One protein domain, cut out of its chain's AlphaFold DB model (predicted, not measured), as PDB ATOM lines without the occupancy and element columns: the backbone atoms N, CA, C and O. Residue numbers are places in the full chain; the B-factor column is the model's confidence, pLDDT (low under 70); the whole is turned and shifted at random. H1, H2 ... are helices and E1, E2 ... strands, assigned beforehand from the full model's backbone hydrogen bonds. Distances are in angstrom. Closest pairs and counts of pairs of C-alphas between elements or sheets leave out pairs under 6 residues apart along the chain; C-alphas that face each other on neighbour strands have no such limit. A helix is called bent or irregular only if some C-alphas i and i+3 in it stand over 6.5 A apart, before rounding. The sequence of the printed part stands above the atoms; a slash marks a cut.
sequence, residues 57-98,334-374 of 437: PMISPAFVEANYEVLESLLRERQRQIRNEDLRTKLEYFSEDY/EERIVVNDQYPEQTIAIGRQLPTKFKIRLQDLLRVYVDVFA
ATOM      1  N   PRO A  57      83.748  84.733 133.438       55.81
ATOM      2  CA  PRO A  57      82.891  85.673 132.728       55.81
ATOM      3  C   PRO A  57      81.428  85.422 133.119       55.81
ATOM      4  O   PRO A  57      80.808  84.454 132.687       55.81
ATOM      5  N   MET A  58      80.876  86.296 133.961       67.69
ATOM      6  CA  MET A  58      79.474  86.241 134.363       67.69
ATOM      7  C   MET A  58      78.597  86.838 133.258       67.69
ATOM      8  O   MET A  58      78.713  88.020 132.922       67.69
ATOM      9  N   ILE A  59      77.680  86.041 132.715       74.62
ATOM     10  CA  ILE A  59      76.630  86.548 131.830       74.62
ATOM     11  C   ILE A  59      75.555  87.183 132.720       74.62
ATOM     12  O   ILE A  59      74.760  86.481 133.349       74.62
ATOM     13  N   SER A  60      75.543  88.515 132.811       74.50
ATOM     14  CA  SER A  60      74.558  89.208 133.643       74.50
ATOM     15  C   SER A  60      73.149  89.092 133.036       74.50
ATOM     16  O   SER A  60      72.995  89.167 131.813       74.50
ATOM     17  N   PRO A  61      72.089  88.963 133.855       71.25
ATOM     18  CA  PRO A  61      70.719  88.932 133.344       71.25
ATOM     19  C   PRO A  61      70.367  90.190 132.552       71.25
ATOM     20  O   PRO A  61      69.718  90.093 131.520       71.25
ATOM     21  N   ALA A  62      70.862  91.354 132.987       73.50
ATOM     22  CA  ALA A  62      70.659  92.619 132.289       73.50
ATOM     23  C   ALA A  62      71.294  92.617 130.888       73.50
ATOM     24  O   ALA A  62      70.710  93.155 129.950       73.50
ATOM     25  N   PHE A  63      72.464  91.989 130.721       80.00
ATOM     26  CA  PHE A  63      73.084  91.818 129.408       80.00
ATOM     27  C   PHE A  63      72.236  90.913 128.511       80.00
ATOM     28  O   PHE A  63      72.024  91.243 127.345       80.00
ATOM     29  N   VAL A  64      71.729  89.801 129.047       77.81
ATOM     30  CA  VAL A  64      70.859  88.887 128.296       77.81
ATOM     31  C   VAL A  64      69.573  89.589 127.888       77.81
ATOM     32  O   VAL A  64      69.223  89.547 126.719       77.81
ATOM     33  N   GLU A  65      68.900  90.264 128.815       77.00
ATOM     34  CA  GLU A  65      67.627  90.939 128.564       77.00
ATOM     35  C   GLU A  65      67.782  92.083 127.553       77.00
ATOM     36  O   GLU A  65      67.000  92.184 126.609       77.00
ATOM     37  N   ALA A  66      68.846  92.884 127.670       80.12
ATOM     38  CA  ALA A  66      69.128  93.969 126.731       80.12
ATOM     39  C   ALA A  66      69.498  93.478 125.321       80.12
ATOM     40  O   ALA A  66      69.266  94.194 124.346       80.12
ATOM     41  N   ASN A  67      70.073  92.277 125.199       85.56
ATOM     42  CA  ASN A  67      70.548  91.728 123.926       85.56
ATOM     43  C   ASN A  67      69.716  90.539 123.424       85.56
ATOM     44  O   ASN A  67      70.093  89.927 122.427       85.56
ATOM     45  N   TYR A  68      68.596  90.209 124.073       79.62
ATOM     46  CA  TYR A  68      67.844  88.978 123.813       79.62
ATOM     47  C   TYR A  68      67.366  88.894 122.360       79.62
ATOM     48  O   TYR A  68      67.653  87.916 121.677       79.62
ATOM     49  N   GLU A  69      66.738  89.953 121.848       83.44
ATOM     50  CA  GLU A  69      66.258  90.021 120.459       83.44
ATOM     51  C   GLU A  69      67.406  89.896 119.445       83.44
ATOM     52  O   GLU A  69      67.283  89.237 118.412       83.44
ATOM     53  N   VAL A  70      68.564  90.492 119.756       85.94
ATOM     54  CA  VAL A  70      69.755  90.436 118.898       85.94
ATOM     55  C   VAL A  70      70.328  89.021 118.885       85.94
ATOM     56  O   VAL A  70      70.553  88.467 117.809       85.94
ATOM     57  N   LEU A  71      70.505  88.406 120.055       76.12
ATOM     58  CA  LEU A  71      70.975  87.029 120.191       76.12
ATOM     59  C   LEU A  71      70.010  86.048 119.520       76.12
ATOM     60  O   LEU A  71      70.445  85.189 118.758       76.12
ATOM     61  N   GLU A  72      68.704  86.204 119.728       79.62
ATOM     62  CA  GLU A  72      67.695  85.356 119.103       79.62
ATOM     63  C   GLU A  72      67.712  85.503 117.574       79.62
ATOM     64  O   GLU A  72      67.658  84.503 116.853       79.62
ATOM     65  N   SER A  73      67.864  86.727 117.058       81.25
ATOM     66  CA  SER A  73      67.982  86.963 115.614       81.25
ATOM     67  C   SER A  73      69.235  86.317 115.013       81.25
ATOM     68  O   SER A  73      69.139  85.672 113.966       81.25
ATOM     69  N   LEU A  74      70.382  86.407 115.697       80.25
ATOM     70  CA  LEU A  74      71.642  85.790 115.277       80.25
ATOM     71  C   LEU A  74      71.546  84.265 115.280       80.25
ATOM     72  O   LEU A  74      71.987  83.619 114.331       80.25
ATOM     73  N   LEU A  75      70.919  83.686 116.305       78.12
ATOM     74  CA  LEU A  75      70.692  82.244 116.390       78.12
ATOM     75  C   LEU A  75      69.758  81.754 115.278       78.12
ATOM     76  O   LEU A  75      70.053  80.755 114.620       78.12
ATOM     77  N   ARG A  76      68.664  82.479 115.010       79.00
ATOM     78  CA  ARG A  76      67.748  82.171 113.898       79.00
ATOM     79  C   ARG A  76      68.447  82.275 112.544       79.00
ATOM     80  O   ARG A  76      68.212  81.433 111.677       79.00
ATOM     81  N   GLU A  77      69.306  83.275 112.358       86.94
ATOM     82  CA  GLU A  77      70.076  83.448 111.127       86.94
ATOM     83  C   GLU A  77      71.107  82.336 110.940       86.94
ATOM     84  O   GLU A  77      71.176  81.741 109.866       86.94
ATOM     85  N   ARG A  78      71.836  81.962 111.996       82.12
ATOM     86  CA  ARG A  78      72.777  80.840 111.938       82.12
ATOM     87  C   ARG A  78      72.071  79.525 111.607       82.12
ATOM     88  O   ARG A  78      72.544  78.780 110.757       82.12
ATOM     89  N   GLN A  79      70.904  79.267 112.197       75.69
ATOM     90  CA  GLN A  79      70.088  78.100 111.847       75.69
ATOM     91  C   GLN A  79      69.607  78.125 110.389       75.69
ATOM     92  O   GLN A  79      69.539  77.077 109.749       75.69
ATOM     93  N   ARG A  80      69.269  79.303 109.841       81.50
ATOM     94  CA  ARG A  80      68.966  79.440 108.407       81.50
ATOM     95  C   ARG A  80      70.182  79.110 107.547       81.50
ATOM     96  O   ARG A  80      70.026  78.380 106.574       81.50
ATOM     97  N   GLN A  81      71.365  79.597 107.916       76.62
ATOM     98  CA  GLN A  81      72.607  79.296 107.200       76.62
ATOM     99  C   GLN A  81      72.899  77.797 107.178       76.62
ATOM    100  O   GLN A  81      73.107  77.264 106.098       76.62
ATOM    101  N   ILE A  82      72.807  77.115 108.325       75.44
ATOM    102  CA  ILE A  82      73.027  75.662 108.420       75.44
ATOM    103  C   ILE A  82      72.064  74.903 107.496       75.44
ATOM    104  O   ILE A  82      72.496  74.081 106.695       75.44
ATOM    105  N   ARG A  83      70.764  75.233 107.521       75.19
ATOM    106  CA  ARG A  83      69.782  74.606 106.615       75.19
ATOM    107  C   ARG A  83      70.096  74.860 105.140       75.19
ATOM    108  O   ARG A  83      69.898  73.978 104.311       75.19
ATOM    109  N   ASN A  84      70.556  76.061 104.800       77.69
ATOM    110  CA  ASN A  84      70.912  76.399 103.425       77.69
ATOM    111  C   ASN A  84      72.191  75.684 102.970       77.69
ATOM    112  O   ASN A  84      72.301  75.334 101.799       77.69
ATOM    113  N   GLU A  85      73.141  75.466 103.876       76.75
ATOM    114  CA  GLU A  85      74.384  74.736 103.621       76.75
ATOM    115  C   GLU A  85      74.108  73.240 103.394       76.75
ATOM    116  O   GLU A  85      74.574  72.681 102.401       76.75
ATOM    117  N   ASP A  86      73.225  72.633 104.193       78.25
ATOM    118  CA  ASP A  86      72.714  71.271 103.968       78.25
ATOM    119  C   ASP A  86      71.992  71.136 102.620       78.25
ATOM    120  O   ASP A  86      72.244  70.202 101.855       78.25
ATOM    121  N   LEU A  87      71.108  72.084 102.284       69.88
ATOM    122  CA  LEU A  87      70.398  72.082 101.000       69.88
ATOM    123  C   LEU A  87      71.349  72.244  99.815       69.88
ATOM    124  O   LEU A  87      71.152  71.607  98.781       69.88
ATOM    125  N   ARG A  88      72.379  73.083  99.958       70.75
ATOM    126  CA  ARG A  88      73.399  73.281  98.928       70.75
ATOM    127  C   ARG A  88      74.209  72.007  98.715       70.75
ATOM    128  O   ARG A  88      74.346  71.590  97.574       70.75
ATOM    129  N   THR A  89      74.642  71.360  99.794       69.31
ATOM    130  CA  THR A  89      75.372  70.084  99.740       69.31
ATOM    131  C   THR A  89      74.517  68.988  99.096       69.31
ATOM    132  O   THR A  89      74.985  68.241  98.242       69.31
ATOM    133  N   LYS A  90      73.221  68.936  99.431       68.25
ATOM    134  CA  LYS A  90      72.265  68.004  98.821       68.25
ATOM    135  C   LYS A  90      72.060  68.269  97.325       68.25
ATOM    136  O   LYS A  90      71.978  67.322  96.555       68.25
ATOM    137  N   LEU A  91      71.977  69.531  96.900       65.31
ATOM    138  CA  LEU A  91      71.867  69.898  95.481       65.31
ATOM    139  C   LEU A  91      73.143  69.582  94.690       65.31
ATOM    140  O   LEU A  91      73.039  69.159  93.545       65.31
ATOM    141  N   GLU A  92      74.315  69.762  95.300       66.50
ATOM    142  CA  GLU A  92      75.613  69.453  94.690       66.50
ATOM    143  C   GLU A  92      75.754  67.937  94.450       66.50
ATOM    144  O   GLU A  92      76.081  67.521  93.338       66.50
ATOM    145  N   TYR A  93      75.327  67.118  95.423       65.81
ATOM    146  CA  TYR A  93      75.190  65.663  95.272       65.81
ATOM    147  C   TYR A  93      74.264  65.274  94.100       65.81
ATOM    148  O   TYR A  93      74.619  64.439  93.275       65.81
ATOM    149  N   PHE A  94      73.102  65.927  93.955       59.56
ATOM    150  CA  PHE A  94      72.188  65.641  92.837       59.56
ATOM    151  C   PHE A  94      72.699  66.107  91.467       59.56
ATOM    152  O   PHE A  94      72.271  65.560  90.451       59.56
ATOM    153  N   SER A  95      73.571  67.117  91.406       65.31
ATOM    154  CA  SER A  95      74.158  67.560  90.136       65.31
ATOM    155  C   SER A  95      75.255  66.629  89.622       65.31
ATOM    156  O   SER A  95      75.330  66.422  88.413       65.31
ATOM    157  N   GLU A  96      76.056  66.034  90.512       63.62
ATOM    158  CA  GLU A  96      77.095  65.072  90.114       63.62
ATOM    159  C   GLU A  96      76.486  63.788  89.526       63.62
ATOM    160  O   GLU A  96      76.929  63.333  88.472       63.62
ATOM    161  N   ASP A  97      75.406  63.271  90.121       59.22
ATOM    162  CA  ASP A  97      74.719  62.072  89.615       59.22
ATOM    163  C   ASP A  97      74.073  62.299  88.227       59.22
ATOM    164  O   ASP A  97      74.089  61.413  87.369       59.22
ATOM    165  N   TYR A  98      73.555  63.505  87.958       61.94
ATOM    166  CA  TYR A  98      72.928  63.849  86.670       61.94
ATOM    167  C   TYR A  98      73.932  63.968  85.513       61.94
ATOM    168  O   TYR A  98      73.610  63.647  84.363       61.94
ATOM    169  N   GLU A 334      74.587  82.891 141.769       84.75
ATOM    170  CA  GLU A 334      75.192  82.104 140.693       84.75
ATOM    171  C   GLU A 334      74.865  80.610 140.797       84.75
ATOM    172  O   GLU A 334      74.853  79.991 141.866       84.75
ATOM    173  N   GLU A 335      74.569  80.017 139.651       88.25
ATOM    174  CA  GLU A 335      74.373  78.593 139.433       88.25
ATOM    175  C   GLU A 335      75.385  78.135 138.390       88.25
ATOM    176  O   GLU A 335      75.473  78.704 137.303       88.25
ATOM    177  N   ARG A 336      76.173  77.113 138.723       90.56
ATOM    178  CA  ARG A 336      77.128  76.530 137.783       90.56
ATOM    179  C   ARG A 336      76.443  75.435 136.990       90.56
ATOM    180  O   ARG A 336      75.982  74.456 137.569       90.56
ATOM    181  N   ILE A 337      76.421  75.590 135.674       91.12
ATOM    182  CA  ILE A 337      75.962  74.544 134.766       91.12
ATOM    183  C   ILE A 337      77.158  73.831 134.145       91.12
ATOM    184  O   ILE A 337      78.164  74.458 133.810       91.12
ATOM    185  N   VAL A 338      77.042  72.517 133.978       92.06
ATOM    186  CA  VAL A 338      78.010  71.719 133.221       92.06
ATOM    187  C   VAL A 338      77.662  71.837 131.742       92.06
ATOM    188  O   VAL A 338      76.535  71.531 131.337       92.06
ATOM    189  N   VAL A 339      78.621  72.314 130.949       91.19
ATOM    190  CA  VAL A 339      78.456  72.477 129.498       91.19
ATOM    191  C   VAL A 339      78.936  71.244 128.745       91.19
ATOM    192  O   VAL A 339      78.367  70.908 127.713       91.19
ATOM    193  N   ASN A 340      79.936  70.541 129.275       88.81
ATOM    194  CA  ASN A 340      80.492  69.350 128.654       88.81
ATOM    195  C   ASN A 340      80.332  68.130 129.565       88.81
ATOM    196  O   ASN A 340      80.957  68.053 130.619       88.81
ATOM    197  N   ASP A 341      79.529  67.156 129.143       87.81
ATOM    198  CA  ASP A 341      79.278  65.950 129.938       87.81
ATOM    199  C   ASP A 341      80.530  65.050 130.054       87.81
ATOM    200  O   ASP A 341      80.626  64.251 130.984       87.81
ATOM    201  N   GLN A 342      81.509  65.187 129.145       89.88
ATOM    202  CA  GLN A 342      82.784  64.453 129.210       89.88
ATOM    203  C   GLN A 342      83.772  65.061 130.214       89.88
ATOM    204  O   GLN A 342      84.637  64.352 130.727       89.88
ATOM    205  N   TYR A 343      83.639  66.360 130.486       89.06
ATOM    206  CA  TYR A 343      84.564  67.151 131.291       89.06
ATOM    207  C   TYR A 343      83.757  67.982 132.298       89.06
ATOM    208  O   TYR A 343      83.482  69.159 132.054       89.06
ATOM    209  N   PRO A 344      83.314  67.381 133.418       89.69
ATOM    210  CA  PRO A 344      82.400  68.020 134.366       89.69
ATOM    211  C   PRO A 344      82.991  69.258 135.054       89.69
ATOM    212  O   PRO A 344      82.251  70.060 135.618       89.69
ATOM    213  N   GLU A 345      84.310  69.440 135.010       89.50
ATOM    214  CA  GLU A 345      85.000  70.647 135.457       89.50
ATOM    215  C   GLU A 345      84.736  71.867 134.554       89.50
ATOM    216  O   GLU A 345      84.860  73.007 135.013       89.50
ATOM    217  N   GLN A 346      84.317  71.648 133.301       90.62
ATOM    218  CA  GLN A 346      83.965  72.683 132.327       90.62
ATOM    219  C   GLN A 346      82.574  73.250 132.631       90.62
ATOM    220  O   GLN A 346      81.557  72.911 132.010       90.62
ATOM    221  N   THR A 347      82.542  74.110 133.645       92.06
ATOM    222  CA  THR A 347      81.320  74.748 134.137       92.06
ATOM    223  C   THR A 347      81.248  76.222 133.764       92.06
ATOM    224  O   THR A 347      82.257  76.923 133.756       92.06
ATOM    225  N   ILE A 348      80.036  76.704 133.483       91.12
ATOM    226  CA  ILE A 348      79.747  78.129 133.273       91.12
ATOM    227  C   ILE A 348      78.846  78.619 134.401       91.12
ATOM    228  O   ILE A 348      77.862  77.963 134.749       91.12
ATOM    229  N   ALA A 349      79.183  79.776 134.969       91.94
ATOM    230  CA  ALA A 349      78.353  80.453 135.954       91.94
ATOM    231  C   ALA A 349      77.215  81.218 135.259       91.94
ATOM    232  O   ALA A 349      77.444  82.077 134.405       91.94
ATOM    233  N   ILE A 350      75.982  80.897 135.635       90.75
ATOM    234  CA  ILE A 350      74.751  81.518 135.154       90.75
ATOM    235  C   ILE A 350      74.011  82.124 136.344       90.75
ATOM    236  O   ILE A 350      73.981  81.550 137.428       90.75
ATOM    237  N   GLY A 351      73.362  83.270 136.145       89.06
ATOM    238  CA  GLY A 351      72.529  83.876 137.180       89.06
ATOM    239  C   GLY A 351      71.354  82.980 137.618       89.06
ATOM    240  O   GLY A 351      70.523  82.575 136.799       89.06
ATOM    241  N   ARG A 352      71.220  82.724 138.924       87.88
ATOM    242  CA  ARG A 352      70.098  82.011 139.559       87.88
ATOM    243  C   ARG A 352      68.748  82.659 139.294       87.88
ATOM    244  O   ARG A 352      67.754  81.945 139.205       87.88
ATOM    245  N   GLN A 353      68.728  83.977 139.139       88.50
ATOM    246  CA  GLN A 353      67.561  84.800 138.838       88.50
ATOM    247  C   GLN A 353      66.980  84.555 137.437       88.50
ATOM    248  O   GLN A 353      65.879  85.018 137.147       88.50
ATOM    249  N   LEU A 354      67.686  83.830 136.561       87.75
ATOM    250  CA  LEU A 354      67.148  83.495 135.248       87.75
ATOM    251  C   LEU A 354      65.961  82.520 135.367       87.75
ATOM    252  O   LEU A 354      66.029  81.547 136.126       87.75
ATOM    253  N   PRO A 355      64.880  82.717 134.592       90.31
ATOM    254  CA  PRO A 355      63.764  81.780 134.569       90.31
ATOM    255  C   PRO A 355      64.225  80.365 134.198       90.31
ATOM    256  O   PRO A 355      64.999  80.191 133.257       90.31
ATOM    257  N   THR A 356      63.693  79.334 134.859       91.12
ATOM    258  CA  THR A 356      64.098  77.930 134.636       91.12
ATOM    259  C   THR A 356      63.991  77.506 133.171       91.12
ATOM    260  O   THR A 356      64.905  76.889 132.633       91.12
ATOM    261  N   LYS A 357      62.908  77.902 132.483       92.19
ATOM    262  CA  LYS A 357      62.729  77.627 131.045       92.19
ATOM    263  C   LYS A 357      63.851  78.225 130.192       92.19
ATOM    264  O   LYS A 357      64.240  77.630 129.194       92.19
ATOM    265  N   PHE A 358      64.348  79.400 130.572       89.19
ATOM    266  CA  PHE A 358      65.436  80.068 129.870       89.19
ATOM    267  C   PHE A 358      66.785  79.412 130.177       89.19
ATOM    268  O   PHE A 358      67.547  79.168 129.250       89.19
ATOM    269  N   LYS A 359      67.046  79.045 131.439       92.19
ATOM    270  CA  LYS A 359      68.259  78.307 131.827       92.19
ATOM    271  C   LYS A 359      68.423  77.008 131.044       92.19
ATOM    272  O   LYS A 359      69.509  76.759 130.544       92.19
ATOM    273  N   ILE A 360      67.344  76.237 130.881       91.62
ATOM    274  CA  ILE A 360      67.361  74.996 130.090       91.62
ATOM    275  C   ILE A 360      67.756  75.296 128.638       91.62
ATOM    276  O   ILE A 360      68.713  74.725 128.133       91.62
ATOM    277  N   ARG A 361      67.096  76.268 127.991       93.50
ATOM    278  CA  ARG A 361      67.424  76.662 126.607       93.50
ATOM    279  C   ARG A 361      68.858  77.170 126.457       93.50
ATOM    280  O   ARG A 361      69.498  76.894 125.449       93.50
ATOM    281  N   LEU A 362      69.346  77.929 127.435       92.69
ATOM    282  CA  LEU A 362      70.712  78.437 127.452       92.69
ATOM    283  C   LEU A 362      71.717  77.295 127.642       92.69
ATOM    284  O   LEU A 362      72.716  77.255 126.938       92.69
ATOM    285  N   GLN A 363      71.443  76.345 128.533       92.12
ATOM    286  CA  GLN A 363      72.280  75.164 128.722       92.12
ATOM    287  C   GLN A 363      72.337  74.305 127.452       92.12
ATOM    288  O   GLN A 363      73.429  73.934 127.030       92.12
ATOM    289  N   ASP A 364      71.194  74.038 126.815       93.62
ATOM    290  CA  ASP A 364      71.129  73.300 125.547       93.62
ATOM    291  C   ASP A 364      71.926  74.018 124.452       93.62
ATOM    292  O   ASP A 364      72.693  73.395 123.721       93.62
ATOM    293  N   LEU A 365      71.808  75.347 124.377       93.75
ATOM    294  CA  LEU A 365      72.575  76.159 123.439       93.75
ATOM    295  C   LEU A 365      74.084  76.045 123.690       93.75
ATOM    296  O   LEU A 365      74.848  75.833 122.754       93.75
ATOM    297  N   LEU A 366      74.517  76.180 124.943       93.38
ATOM    298  CA  LEU A 366      75.932  76.111 125.309       93.38
ATOM    299  C   LEU A 366      76.518  74.721 125.032       93.38
ATOM    300  O   LEU A 366      77.653  74.629 124.577       93.38
ATOM    301  N   ARG A 367      75.733  73.657 125.236       92.81
ATOM    302  CA  ARG A 367      76.107  72.274 124.898       92.81
ATOM    303  C   ARG A 367      76.314  72.070 123.399       92.81
ATOM    304  O   ARG A 367      77.255  71.389 123.006       92.81
ATOM    305  N   VAL A 368      75.459  72.669 122.565       93.50
ATOM    306  CA  VAL A 368      75.591  72.601 121.098       93.50
ATOM    307  C   VAL A 368      76.864  73.299 120.612       93.50
ATOM    308  O   VAL A 368      77.467  72.836 119.650       93.50
ATOM    309  N   TYR A 369      77.286  74.373 121.283       90.31
ATOM    310  CA  TYR A 369      78.456  75.182 120.923       90.31
ATOM    311  C   TYR A 369      79.615  75.023 121.918       90.31
ATOM    312  O   TYR A 369      80.300  75.991 122.254       90.31
ATOM    313  N   VAL A 370      79.829  73.804 122.424       89.31
ATOM    314  CA  VAL A 370      80.907  73.513 123.386       89.31
ATOM    315  C   VAL A 370      82.302  73.783 122.802       89.31
ATOM    316  O   VAL A 370      83.221  74.143 123.534       89.31
ATOM    317  N   ASP A 371      82.438  73.660 121.481       85.12
ATOM    318  CA  ASP A 371      83.656  73.877 120.697       85.12
ATOM    319  C   ASP A 371      84.090  75.349 120.617       85.12
ATOM    320  O   ASP A 371      85.251  75.639 120.342       85.12
ATOM    321  N   VAL A 372      83.185  76.289 120.902       87.06
ATOM    322  CA  VAL A 372      83.486  77.730 120.923       87.06
ATOM    323  C   VAL A 372      84.297  78.123 122.166       87.06
ATOM    324  O   VAL A 372      84.943  79.174 122.184       87.06
ATOM    325  N   PHE A 373      84.289  77.299 123.217       88.75
ATOM    326  CA  PHE A 373      84.937  77.610 124.488       88.75
ATOM    327  C   PHE A 373      86.373  77.081 124.559       88.75
ATOM    328  O   PHE A 373      86.637  75.887 124.431       88.75
ATOM    329  N   ALA A 374      87.309  77.974 124.886       89.69
ATOM    330  CA  ALA A 374      88.695  77.620 125.165       89.69
ATOM    331  C   ALA A 374      88.925  77.440 126.677       89.69
ATOM    332  O   ALA A 374      89.290  78.380 127.378       89.69
TER     333      ALA A 374
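This is residues 57 to 98 and 334 to 374 of the 437 residues of an uncharacterized protein of Tanacetum cinerariifolium (UniProt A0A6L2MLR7). A small body, made by the two-strand hairpin E1 and E2 with the short helix H2 packed on it, has one long kinked helix, H1, sticking out from it as an arm with residues 65 to 74 and 76 to 98. This arm makes the length of the whole. The printed part has 83 residues with two named helices and two named strands in the order H1, E1, E2, H2; the sheet, E1 - E2, is antiparallel and the class is mostly helix. The whole is loose, with a radius of gyration of the C-alphas of 17.2 A, and elongated, spanning 57 by 32 by 22 A.

E1, residues 334 to 338, and E2, residues 347 to 351, are antiparallel neighbours at 145 degrees, with N 335 and O 350 2.8 A apart and N 348 and O 337 2.9 A apart, within hydrogen-bond range. The closest C-alphas of E1 and H2, residues 356 to 368, are those of Ile 337 and Gln 363, 7.1 A apart. Those of E2 and H2 are Ile 350 and Lys 359, 8.0 A. H1, residues 61 to 98, comes closest to E2 with the C-alphas of Pro 61 and Gly 351, 6.6 A apart. H1 and H2 are apart. Every O i to N i+4 pair is within hydrogen-bond range in H2, and 32 of 34 are in H1.

E1 begins at C-alpha 334, (75.192, 82.104, 140.693). H2 is 18.5 A long and ends at C-alpha 368, (75.591, 72.601, 121.098). H1 measures 53.0 A from C-alpha 61 to C-alpha 98, (72.928, 63.849, 86.670). It has a kink of 62 degrees near residue 68 and is irregular, with C-alphas 66 and 69 7.9 A apart.

Without the stretches that stand free, the body spans 28 by 24 by 18 A. Residues 99 to 333 are not printed, and C-alphas 98 and 334 are 57.1 A apart across the cut. The link E1 to E2 is short and E2 to H2 tight. Residues 57 to 58, 87 and 89 to 98 have pLDDT under 70.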